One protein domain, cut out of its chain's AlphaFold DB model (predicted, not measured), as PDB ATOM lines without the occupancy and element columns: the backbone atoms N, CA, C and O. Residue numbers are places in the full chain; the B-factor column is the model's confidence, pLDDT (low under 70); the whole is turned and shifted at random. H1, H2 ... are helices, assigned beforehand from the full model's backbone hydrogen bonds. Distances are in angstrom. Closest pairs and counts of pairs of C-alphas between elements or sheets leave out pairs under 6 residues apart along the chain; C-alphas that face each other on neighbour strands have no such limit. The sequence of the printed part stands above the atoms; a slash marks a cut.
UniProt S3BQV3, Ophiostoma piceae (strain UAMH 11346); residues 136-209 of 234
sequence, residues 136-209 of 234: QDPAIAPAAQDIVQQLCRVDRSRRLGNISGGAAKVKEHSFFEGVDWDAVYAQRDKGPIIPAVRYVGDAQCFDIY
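AT A GLANCE: This is residues 136 to 209 of the 234 residues of a protein of Ophiostoma piceae (strain UAMH 11346) (UniProt S3BQV3). This domain has little regular structure: a long, open string of loops holds three short helices, H1 and H2 near one end, H3 farther along, then a long unnamed stretch, residues 186 to 209, reaching away to a hook at the other end. The printed part has 74 residues, of which 21 are in the named helices H1, H2 and H3, in that order; the class is all helix, with no named strand. It is extended, with a radius of gyration of the C-alphas of 17.9 A and spans of 47 by 33 by 24 A.

IN THESE COORDINATES: Find C-alpha 142 at (66.631, 86.051, 60.119); from there H1, residues 142 to 151, runs 14.3 A. H2 is residues 166 to 171, 9.4 A. H3, residues 181 to 185, runs 6.1 A to C-alpha 185 at (78.090, 73.551, 80.609).

HOW THE PARTS SIT: H1 touches no helix; it is only just apart from H2, their closest C-alphas 8.2 A apart. H2 and H3 are only just apart, at 8.1 A. H1 and H3 are apart. Every O i to N i+4 pair is within hydrogen-bond range in H1 and H3, and 1 of 2 in H2.

THE WHOLE: The C-alphas of Asp 155 and Tyr 199, the two farthest apart, are 48.6 A apart. The link from H1 to H2 is long. Residues 182 to 187, of which 182 to 185 belong to H3, and 198 to 203 stand free. The printed part has no cut, and no printed residue is under 70 in pLDDT.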
ATOM      1  N   GLN A 136      56.197  91.616  62.570       84.62
ATOM      2  CA  GLN A 136      57.022  92.596  61.847       84.62
ATOM      3  C   GLN A 136      57.649  93.639  62.784       84.62
ATOM      4  O   GLN A 136      58.647  94.255  62.425       84.62
ATOM      5  N   ASP A 137      57.078  93.826  63.981       85.81
ATOM      6  CA  ASP A 137      57.556  94.787  64.975       85.81
ATOM      7  C   ASP A 137      57.452  94.212  66.410       85.81
ATOM      8  O   ASP A 137      56.344  93.875  66.854       85.81
ATOM      9  N   PRO A 138      58.578  94.055  67.138       82.94
ATOM     10  CA  PRO A 138      59.948  94.231  66.651       82.94
ATOM     11  C   PRO A 138      60.308  93.163  65.610       82.94
ATOM     12  O   PRO A 138      59.874  92.014  65.703       82.94
ATOM     13  N   ALA A 139      61.112  93.550  64.617       83.69
ATOM     14  CA  ALA A 139      61.595  92.628  63.597       83.69
ATOM     15  C   ALA A 139      62.526  91.576  64.221       83.69
ATOM     16  O   ALA A 139      63.514  91.910  64.879       83.69
ATOM     17  N   ILE A 140      62.217  90.302  63.987       88.75
ATOM     18  CA  ILE A 140      63.005  89.167  64.480       88.75
ATOM     19  C   ILE A 140      64.178  88.908  63.527       88.75
ATOM     20  O   ILE A 140      63.999  88.921  62.307       88.75
ATOM     21  N   ALA A 141      65.368  88.631  64.066       90.12
ATOM     22  CA  ALA A 141      66.554  88.334  63.265       90.12
ATOM     23  C   ALA A 141      66.325  87.132  62.316       90.12
ATOM     24  O   ALA A 141      65.719  86.143  62.732       90.12
ATOM     25  N   PRO A 142      66.852  87.141  61.075       91.56
ATOM     26  CA  PRO A 142      66.631  86.051  60.119       91.56
ATOM     27  C   PRO A 142      67.041  84.668  60.643       91.56
ATOM     28  O   PRO A 142      66.300  83.705  60.476       91.56
ATOM     29  N   ALA A 143      68.172  84.578  61.354       91.31
ATOM     30  CA  ALA A 143      68.628  83.331  61.973       91.31
ATOM     31  C   ALA A 143      67.662  82.819  63.060       91.31
ATOM     32  O   ALA A 143      67.478  81.614  63.210       91.31
ATOM     33  N   ALA A 144      67.011  83.731  63.792       91.69
ATOM     34  CA  ALA A 144      66.004  83.399  64.798       91.69
ATOM     35  C   ALA A 144      64.683  82.937  64.157       91.69
ATOM     36  O   ALA A 144      64.023  82.031  64.660       91.69
ATOM     37  N   GLN A 145      64.314  83.500  63.005       90.25
ATOM     38  CA  GLN A 145      63.166  83.005  62.243       90.25
ATOM     39  C   GLN A 145      63.438  81.606  61.675       90.25
ATOM     40  O   GLN A 145      62.575  80.733  61.757       90.25
ATOM     41  N   ASP A 146      64.636  81.380  61.133       92.06
ATOM     42  CA  ASP A 146      65.023  80.105  60.526       92.06
ATOM     43  C   ASP A 146      65.067  78.963  61.553       92.06
ATOM     44  O   ASP A 146      64.422  77.932  61.347       92.06
ATOM     45  N   ILE A 147      65.699  79.167  62.719       94.00
ATOM     46  CA  ILE A 147      65.732  78.135  63.770       94.00
ATOM     47  C   ILE A 147      64.316  77.743  64.213       94.00
ATOM     48  O   ILE A 147      64.011  76.556  64.344       94.00
ATOM     49  N   VAL A 148      63.414  78.718  64.376       91.50
ATOM     50  CA  VAL A 148      62.015  78.463  64.740       91.50
ATOM     51  C   VAL A 148      61.308  77.674  63.639       91.50
ATOM     52  O   VAL A 148      60.626  76.695  63.934       91.50
ATOM     53  N   GLN A 149      61.491  78.033  62.368       90.25
ATOM     54  CA  GLN A 149      60.895  77.292  61.250       90.25
ATOM     55  C   GLN A 149      61.403  75.847  61.168       90.25
ATOM     56  O   GLN A 149      60.627  74.940  60.858       90.25
ATOM     57  N   GLN A 150      62.688  75.613  61.442       91.19
ATOM     58  CA  GLN A 150      63.289  74.280  61.404       91.19
ATOM     59  C   GLN A 150      62.890  73.408  62.608       91.19
ATOM     60  O   GLN A 150      62.678  72.201  62.449       91.19
ATOM     61  N   LEU A 151      62.722  74.001  63.794       91.12
ATOM     62  CA  LEU A 151      62.213  73.316  64.988       91.12
ATOM     63  C   LEU A 151      60.701  73.054  64.912       91.12
ATOM     64  O   LEU A 151      60.225  72.009  65.351       91.12
ATOM     65  N   CYS A 152      59.936  73.961  64.306       88.88
ATOM     66  CA  CYS A 152      58.484  73.856  64.160       88.88
ATOM     67  C   CYS A 152      58.052  73.238  62.818       88.88
ATOM     68  O   CYS A 152      56.948  73.497  62.339       88.88
ATOM     69  N   ARG A 153      58.883  72.385  62.202       86.75
ATOM     70  CA  ARG A 153      58.468  71.610  61.021       86.75
ATOM     71  C   ARG A 153      57.306  70.672  61.376       86.75
ATOM     72  O   ARG A 153      57.356  69.951  62.381       86.75
ATOM     73  N   VAL A 154      56.282  70.671  60.515       84.69
ATOM     74  CA  VAL A 154      55.111  69.777  60.606       84.69
ATOM     75  C   VAL A 154      55.554  68.317  60.501       84.69
ATOM     76  O   VAL A 154      55.189  67.488  61.331       84.69
ATOM     77  N   ASP A 155      56.412  68.018  59.525       85.25
ATOM     78  CA  ASP A 155      57.045  66.711  59.389       85.25
ATOM     79  C   ASP A 155      58.146  66.530  60.445       85.25
ATOM     80  O   ASP A 155      59.175  67.212  60.426       85.25
ATOM     81  N   ARG A 156      57.932  65.577  61.360       84.88
ATOM     82  CA  ARG A 156      58.880  65.235  62.427       84.88
ATOM     83  C   ARG A 156      60.202  64.706  61.881       84.88
ATOM     84  O   ARG A 156      61.239  64.993  62.468       84.88
ATOM     85  N   SER A 157      60.197  63.968  60.771       88.44
ATOM     86  CA  SER A 157      61.419  63.371  60.206       88.44
ATOM     87  C   SER A 157      62.414  64.424  59.705       88.44
ATOM     88  O   SER A 157      63.618  64.193  59.709       88.44
ATOM     89  N   ARG A 158      61.912  65.611  59.342       88.50
ATOM     90  CA  ARG A 158      62.693  66.759  58.859       88.50
ATOM     91  C   ARG A 158      62.899  67.842  59.914       88.50
ATOM     92  O   ARG A 158      63.461  68.892  59.613       88.50
ATOM     93  N   ARG A 159      62.407  67.620  61.132       92.69
ATOM     94  CA  ARG A 159      62.534  68.574  62.230       92.69
ATOM     95  C   ARG A 159      63.974  68.615  62.721       92.69
ATOM     96  O   ARG A 159      64.579  67.572  62.976       92.69
ATOM     97  N   LEU A 160      64.507  69.820  62.899       91.94
ATOM     98  CA  LEU A 160      65.823  69.999  63.503       91.94
ATOM     99  C   LEU A 160      65.850  69.358  64.899       91.94
ATOM    100  O   LEU A 160      64.895  69.481  65.662       91.94
ATOM    101  N   GLY A 161      66.914  68.618  65.207       90.81
ATOM    102  CA  GLY A 161      66.989  67.786  66.412       90.81
ATOM    103  C   GLY A 161      66.532  66.336  66.217       90.81
ATOM    104  O   GLY A 161      66.950  65.484  66.992       90.81
ATOM    105  N   ASN A 162      65.748  66.035  65.172       90.88
ATOM    106  CA  ASN A 162      65.339  64.667  64.813       90.88
ATOM    107  C   ASN A 162      65.988  64.154  63.510       90.88
ATOM    108  O   ASN A 162      65.991  62.955  63.243       90.88
ATOM    109  N   ILE A 163      66.553  65.052  62.700       91.69
ATOM    110  CA  ILE A 163      67.396  64.691  61.553       91.69
ATOM    111  C   ILE A 163      68.723  64.058  62.002       91.69
ATOM    112  O   ILE A 163      69.131  64.176  63.160       91.69
ATOM    113  N   SER A 164      69.448  63.435  61.068       88.56
ATOM    114  CA  SER A 164      70.802  62.924  61.313       88.56
ATOM    115  C   SER A 164      71.710  64.008  61.906       88.56
ATOM    116  O   SER A 164      71.824  65.102  61.350       88.56
ATOM    117  N   GLY A 165      72.363  63.697  63.025       88.00
ATOM    118  CA  GLY A 165      73.140  64.659  63.814       88.00
ATOM    119  C   GLY A 165      72.382  65.238  65.015       88.00
ATOM    120  O   GLY A 165      73.009  65.846  65.877       88.00
ATOM    121  N   GLY A 166      71.067  65.010  65.123       92.25
ATOM    122  CA  GLY A 166      70.273  65.256  66.328       92.25
ATOM    123  C   GLY A 166      70.516  66.631  66.955       92.25
ATOM    124  O   GLY A 166      70.434  67.664  66.288       92.25
ATOM    125  N   ALA A 167      70.860  66.641  68.243       92.69
ATOM    126  CA  ALA A 167      71.145  67.862  68.992       92.69
ATOM    127  C   ALA A 167      72.398  68.619  68.507       92.69
ATOM    128  O   ALA A 167      72.457  69.836  68.668       92.69
ATOM    129  N   ALA A 168      73.383  67.952  67.891       94.12
ATOM    130  CA  ALA A 168      74.568  68.634  67.364       94.12
ATOM    131  C   ALA A 168      74.184  69.618  66.248       94.12
ATOM    132  O   ALA A 168      74.640  70.756  66.243       94.12
ATOM    133  N   LYS A 169      73.227  69.239  65.389       93.12
ATOM    134  CA  LYS A 169      72.697  70.129  64.344       93.12
ATOM    135  C   LYS A 169      71.975  71.354  64.896       93.12
ATOM    136  O   LYS A 169      71.995  72.401  64.260       93.12
ATOM    137  N   VAL A 170      71.357  71.239  66.072       94.75
ATOM    138  CA  VAL A 170      70.757  72.390  66.760       94.75
ATOM    139  C   VAL A 170      71.855  73.347  67.226       94.75
ATOM    140  O   VAL A 170      71.758  74.542  66.976       94.75
ATOM    141  N   LYS A 171      72.914  72.819  67.852       93.38
ATOM    142  CA  LYS A 171      74.043  73.608  68.375       93.38
ATOM    143  C   LYS A 171      74.856  74.315  67.286       93.38
ATOM    144  O   LYS A 171      75.372  75.396  67.536       93.38
ATOM    145  N   GLU A 172      74.966  73.708  66.105       94.75
ATOM    146  CA  GLU A 172      75.682  74.247  64.936       94.75
ATOM    147  C   GLU A 172      74.913  75.349  64.185       94.75
ATOM    148  O   GLU A 172      75.452  75.956  63.260       94.75
ATOM    149  N   HIS A 173      73.645  75.597  64.521       95.94
ATOM    150  CA  HIS A 173      72.822  76.563  63.799       95.94
ATOM    151  C   HIS A 173      73.333  78.003  63.989       95.94
ATOM    152  O   HIS A 173      73.716  78.387  65.092       95.94
ATOM    153  N   SER A 174      73.239  78.841  62.949       95.06
ATOM    154  CA  SER A 174      73.708  80.246  62.949       95.06
ATOM    155  C   SER A 174      73.090  81.117  64.049       95.06
ATOM    156  O   SER A 174      73.679  82.096  64.493       95.06
ATOM    157  N   PHE A 175      71.908  80.743  64.532       94.25
ATOM    158  CA  PHE A 175      71.277  81.373  65.696       94.25
ATOM    159  C   PHE A 175      72.144  81.290  66.963       94.25
ATOM    160  O   PHE A 175      72.138  82.218  67.767       94.25
ATOM    161  N   PHE A 176      72.895  80.199  67.130       94.44
ATOM    162  CA  PHE A 176      73.803  79.975  68.255       94.44
ATOM    163  C   PHE A 176      75.264  80.288  67.906       94.44
ATOM    164  O   PHE A 176      76.178  79.867  68.615       94.44
ATOM    165  N   GLU A 177      75.510  81.027  66.821       92.56
ATOM    166  CA  GLU A 177      76.859  81.457  66.469       92.56
ATOM    167  C   GLU A 177      77.475  82.286  67.611       92.56
ATOM    168  O   GLU A 177      76.868  83.226  68.131       92.56
ATOM    169  N   GLY A 178      78.687  81.908  68.026       89.25
ATOM    170  CA  GLY A 178      79.398  82.534  69.142       89.25
ATOM    171  C   GLY A 178      79.052  81.987  70.531       89.25
ATOM    172  O   GLY A 178      79.618  82.465  71.510       89.25
ATOM    173  N   VAL A 179      78.166  80.991  70.643       90.94
ATOM    174  CA  VAL A 179      77.915  80.293  71.913       90.94
ATOM    175  C   VAL A 179      78.995  79.239  72.151       90.94
ATOM    176  O   VAL A 179      79.113  78.273  71.397       90.94
ATOM    177  N   ASP A 180      79.754  79.396  73.236       92.31
ATOM    178  CA  ASP A 180      80.643  78.355  73.754       92.31
ATOM    179  C   ASP A 180      79.844  77.397  74.654       92.31
ATOM    180  O   ASP A 180      79.543  77.683  75.816       92.31
ATOM    181  N   TRP A 181      79.478  76.240  74.101       92.00
ATOM    182  CA  TRP A 181      78.691  75.231  74.809       92.00
ATOM    183  C   TRP A 181      79.434  74.589  75.986       92.00
ATOM    184  O   TRP A 181      78.780  74.177  76.947       92.00
ATOM    185  N   ASP A 182      80.766  74.530  75.941       93.31
ATOM    186  CA  ASP A 182      81.574  73.987  77.034       93.31
ATOM    187  C   ASP A 182      81.639  74.986  78.194       93.31
ATOM    188  O   ASP A 182      81.527  74.597  79.358       93.31
ATOM    189  N   ALA A 183      81.746  76.285  77.894       90.44
ATOM    190  CA  ALA A 183      81.661  77.343  78.899       90.44
ATOM    191  C   ALA A 183      80.280  77.405  79.567       90.44
ATOM    192  O   ALA A 183      80.202  77.540  80.792       90.44
ATOM    193  N   VAL A 184      79.204  77.241  78.788       91.12
ATOM    194  CA  VAL A 184      77.829  77.158  79.311       91.12
ATOM    195  C   VAL A 184      77.674  75.944  80.225       91.12
ATOM    196  O   VAL A 184      77.156  76.077  81.334       91.12
ATOM    197  N   TYR A 185      78.153  74.771  79.801       92.25
ATOM    198  CA  TYR A 185      78.090  73.551  80.609       92.25
ATOM    199  C   TYR A 185      78.878  73.681  81.919       92.25
ATOM    200  O   TYR A 185      78.386  73.307  82.981       92.25
ATOM    201  N   ALA A 186      80.074  74.271  81.860       94.62
ATOM    202  CA  ALA A 186      80.915  74.518  83.025       94.62
ATOM    203  C   ALA A 186      80.482  75.735  83.869       94.62
ATOM    204  O   ALA A 186      81.183  76.073  84.821       94.62
ATOM    205  N   GLN A 187      79.365  76.398  83.532       90.25
ATOM    206  CA  GLN A 187      78.852  77.591  84.221       90.25
ATOM    207  C   GLN A 187      79.919  78.689  84.396       90.25
ATOM    208  O   GLN A 187      79.987  79.355  85.430       90.25
ATOM    209  N   ARG A 188      80.794  78.856  83.394       89.62
ATOM    210  CA  ARG A 188      81.931  79.787  83.478       89.62
ATOM    211  C   ARG A 188      81.489  81.245  83.451       89.62
ATOM    212  O   ARG A 188      82.069  82.071  84.153       89.62
ATOM    213  N   ASP A 189      80.450  81.538  82.675       84.25
ATOM    214  CA  ASP A 189      79.923  82.885  82.499       84.25
ATOM    215  C   ASP A 189      78.679  83.119  83.353       84.25
ATOM    216  O   ASP A 189      77.813  82.255  83.508       84.25
ATOM    217  N   LYS A 190      78.565  84.335  83.897       83.56
ATOM    218  CA  LYS A 190      77.356  84.751  84.611       83.56
ATOM    219  C   LYS A 190      76.231  84.988  83.607       83.56
ATOM    220  O   LYS A 190      76.437  85.621  82.573       83.56
ATOM    221  N   GLY A 191      75.034  84.518  83.952       84.94
ATOM    222  CA  GLY A 191      73.836  84.772  83.160       84.94
ATOM    223  C   GLY A 191      73.537  86.275  83.028       84.94
ATOM    224  O   GLY A 191      73.922  87.061  83.896       84.94
ATOM    225  N   PRO A 192      72.822  86.686  81.967       86.50
ATOM    226  CA  PRO A 192      72.500  88.093  81.714       86.50
ATOM    227  C   PRO A 192      71.609  88.709  82.801       86.50
ATOM    228  O   PRO A 192      71.629  89.921  83.008       86.50
ATOM    229  N   ILE A 193      70.833  87.878  83.499       88.94
ATOM    230  CA  ILE A 193      69.982  88.279  84.615       88.94
ATOM    231  C   ILE A 193      70.480  87.543  85.850       88.94
ATOM    232  O   ILE A 193      70.427  86.316  85.919       88.94
ATOM    233  N   ILE A 194      70.958  88.308  86.826       88.06
ATOM    234  CA  ILE A 194      71.357  87.793  88.131       88.06
ATOM    235  C   ILE A 194      70.276  88.228  89.127       88.06
ATOM    236  O   ILE A 194      70.113  89.433  89.333       88.06
ATOM    237  N   PRO A 195      69.518  87.296  89.731       88.06
ATOM    238  CA  PRO A 195      68.502  87.655  90.709       88.06
ATOM    239  C   PRO A 195      69.155  88.275  91.949       88.06
ATOM    240  O   PRO A 195      70.184  87.805  92.440       88.06
ATOM    241  N   ALA A 196      68.552  89.339  92.474       87.81
ATOM    242  CA  ALA A 196      69.049  90.036  93.654       87.81
ATOM    243  C   ALA A 196      68.662  89.283  94.939       87.81
ATOM    244  O   ALA A 196      67.725  89.676  95.628       87.81
ATOM    245  N   VAL A 197      69.381  88.206  95.266       91.00
ATOM    246  CA  VAL A 197      69.172  87.401  96.484       91.00
ATOM    247  C   VAL A 197      70.031  87.951  97.629       91.00
ATOM    248  O   VAL A 197      71.248  88.065  97.504       91.00
ATOM    249  N   ARG A 198      69.408  88.313  98.755       90.38
ATOM    250  CA  ARG A 198      70.071  88.947  99.913       90.38
ATOM    251  C   ARG A 198      70.521  87.950 100.978       90.38
ATOM    252  O   ARG A 198      71.474  88.233 101.697       90.38
ATOM    253  N   TYR A 199      69.809  86.835 101.138       91.62
ATOM    254  CA  TYR A 199      70.094  85.798 102.137       91.62
ATOM    255  C   TYR A 199      69.473  84.451 101.730       91.62
ATOM    256  O   TYR A 199      68.675  84.382 100.802       91.62
ATOM    257  N   VAL A 200      69.823  83.374 102.442       89.19
ATOM    258  CA  VAL A 200      69.506  81.974 102.071       89.19
ATOM    259  C   VAL A 200      67.997  81.651 102.052       89.19
ATOM    260  O   VAL A 200      67.588  80.685 101.426       89.19
ATOM    261  N   GLY A 201      67.157  82.465 102.696       91.44
ATOM    262  CA  GLY A 201      65.693  82.313 102.723       91.44
ATOM    263  C   GLY A 201      64.960  83.494 102.087       91.44
ATOM    264  O   GLY A 201      63.884  83.881 102.543       91.44
ATOM    265  N   ASP A 202      65.602  84.171 101.142       92.25
ATOM    266  CA  ASP A 202      65.045  85.346 100.493       92.25
ATOM    267  C   ASP A 202      64.033  84.951  99.414       92.25
ATOM    268  O   ASP A 202      64.396  84.429  98.362       92.25
ATOM    269  N   ALA A 203      62.760  85.222  99.690       90.31
ATOM    270  CA  ALA A 203      61.649  84.917  98.798       90.31
ATOM    271  C   ALA A 203      61.212  86.122  97.940       90.31
ATOM    272  O   ALA A 203      60.140  86.089  97.350       90.31
ATOM    273  N   GLN A 204      62.012  87.196  97.844       89.81
ATOM    274  CA  GLN A 204      61.596  88.416  97.125       89.81
ATOM    275  C   GLN A 204      61.409  88.235  95.608       89.81
ATOM    276  O   GLN A 204      60.813  89.092  94.964       89.81
ATOM    277  N   CYS A 205      61.940  87.154  95.029       89.94
ATOM    278  CA  CYS A 205      61.745  86.800  93.620       89.94
ATOM    279  C   CYS A 205      60.464  85.979  93.375       89.94
ATOM    280  O   CYS A 205      60.269  85.506  92.257       89.94
ATOM    281  N   PHE A 206      59.627  85.792  94.398       90.62
ATOM    282  CA  PHE A 206      58.369  85.055  94.329       90.62
ATOM    283  C   PHE A 206      57.189  85.967  94.666       90.62
ATOM    284  O   PHE A 206      57.325  86.931  95.425       90.62
ATOM    285  N   ASP A 207      56.025  85.634  94.114       91.44
ATOM    286  CA  ASP A 207      54.772  86.297  94.456       91.44
ATOM    287  C   ASP A 207      54.336  85.943  95.884       91.44
ATOM    288  O   ASP A 207      54.595  84.849  96.394       91.44
ATOM    289  N   ILE A 208      53.641  86.881  96.531       88.81
ATOM    290  CA  ILE A 208      53.015  86.639  97.830       88.81
ATOM    291  C   ILE A 208      51.672  85.964  97.573       88.81
ATOM    292  O   ILE A 208      50.713  86.604  97.140       88.81
ATOM    293  N   TYR A 209      51.612  84.672  97.862       87.62
ATOM    294  CA  TYR A 209      50.360  83.935  97.927       87.62
ATOM    295  C   TYR A 209      49.796  84.009  99.349       87.62
ATOM    296  O   TYR A 209      50.577  84.101 100.301       87.62
TER     297      TYR A 209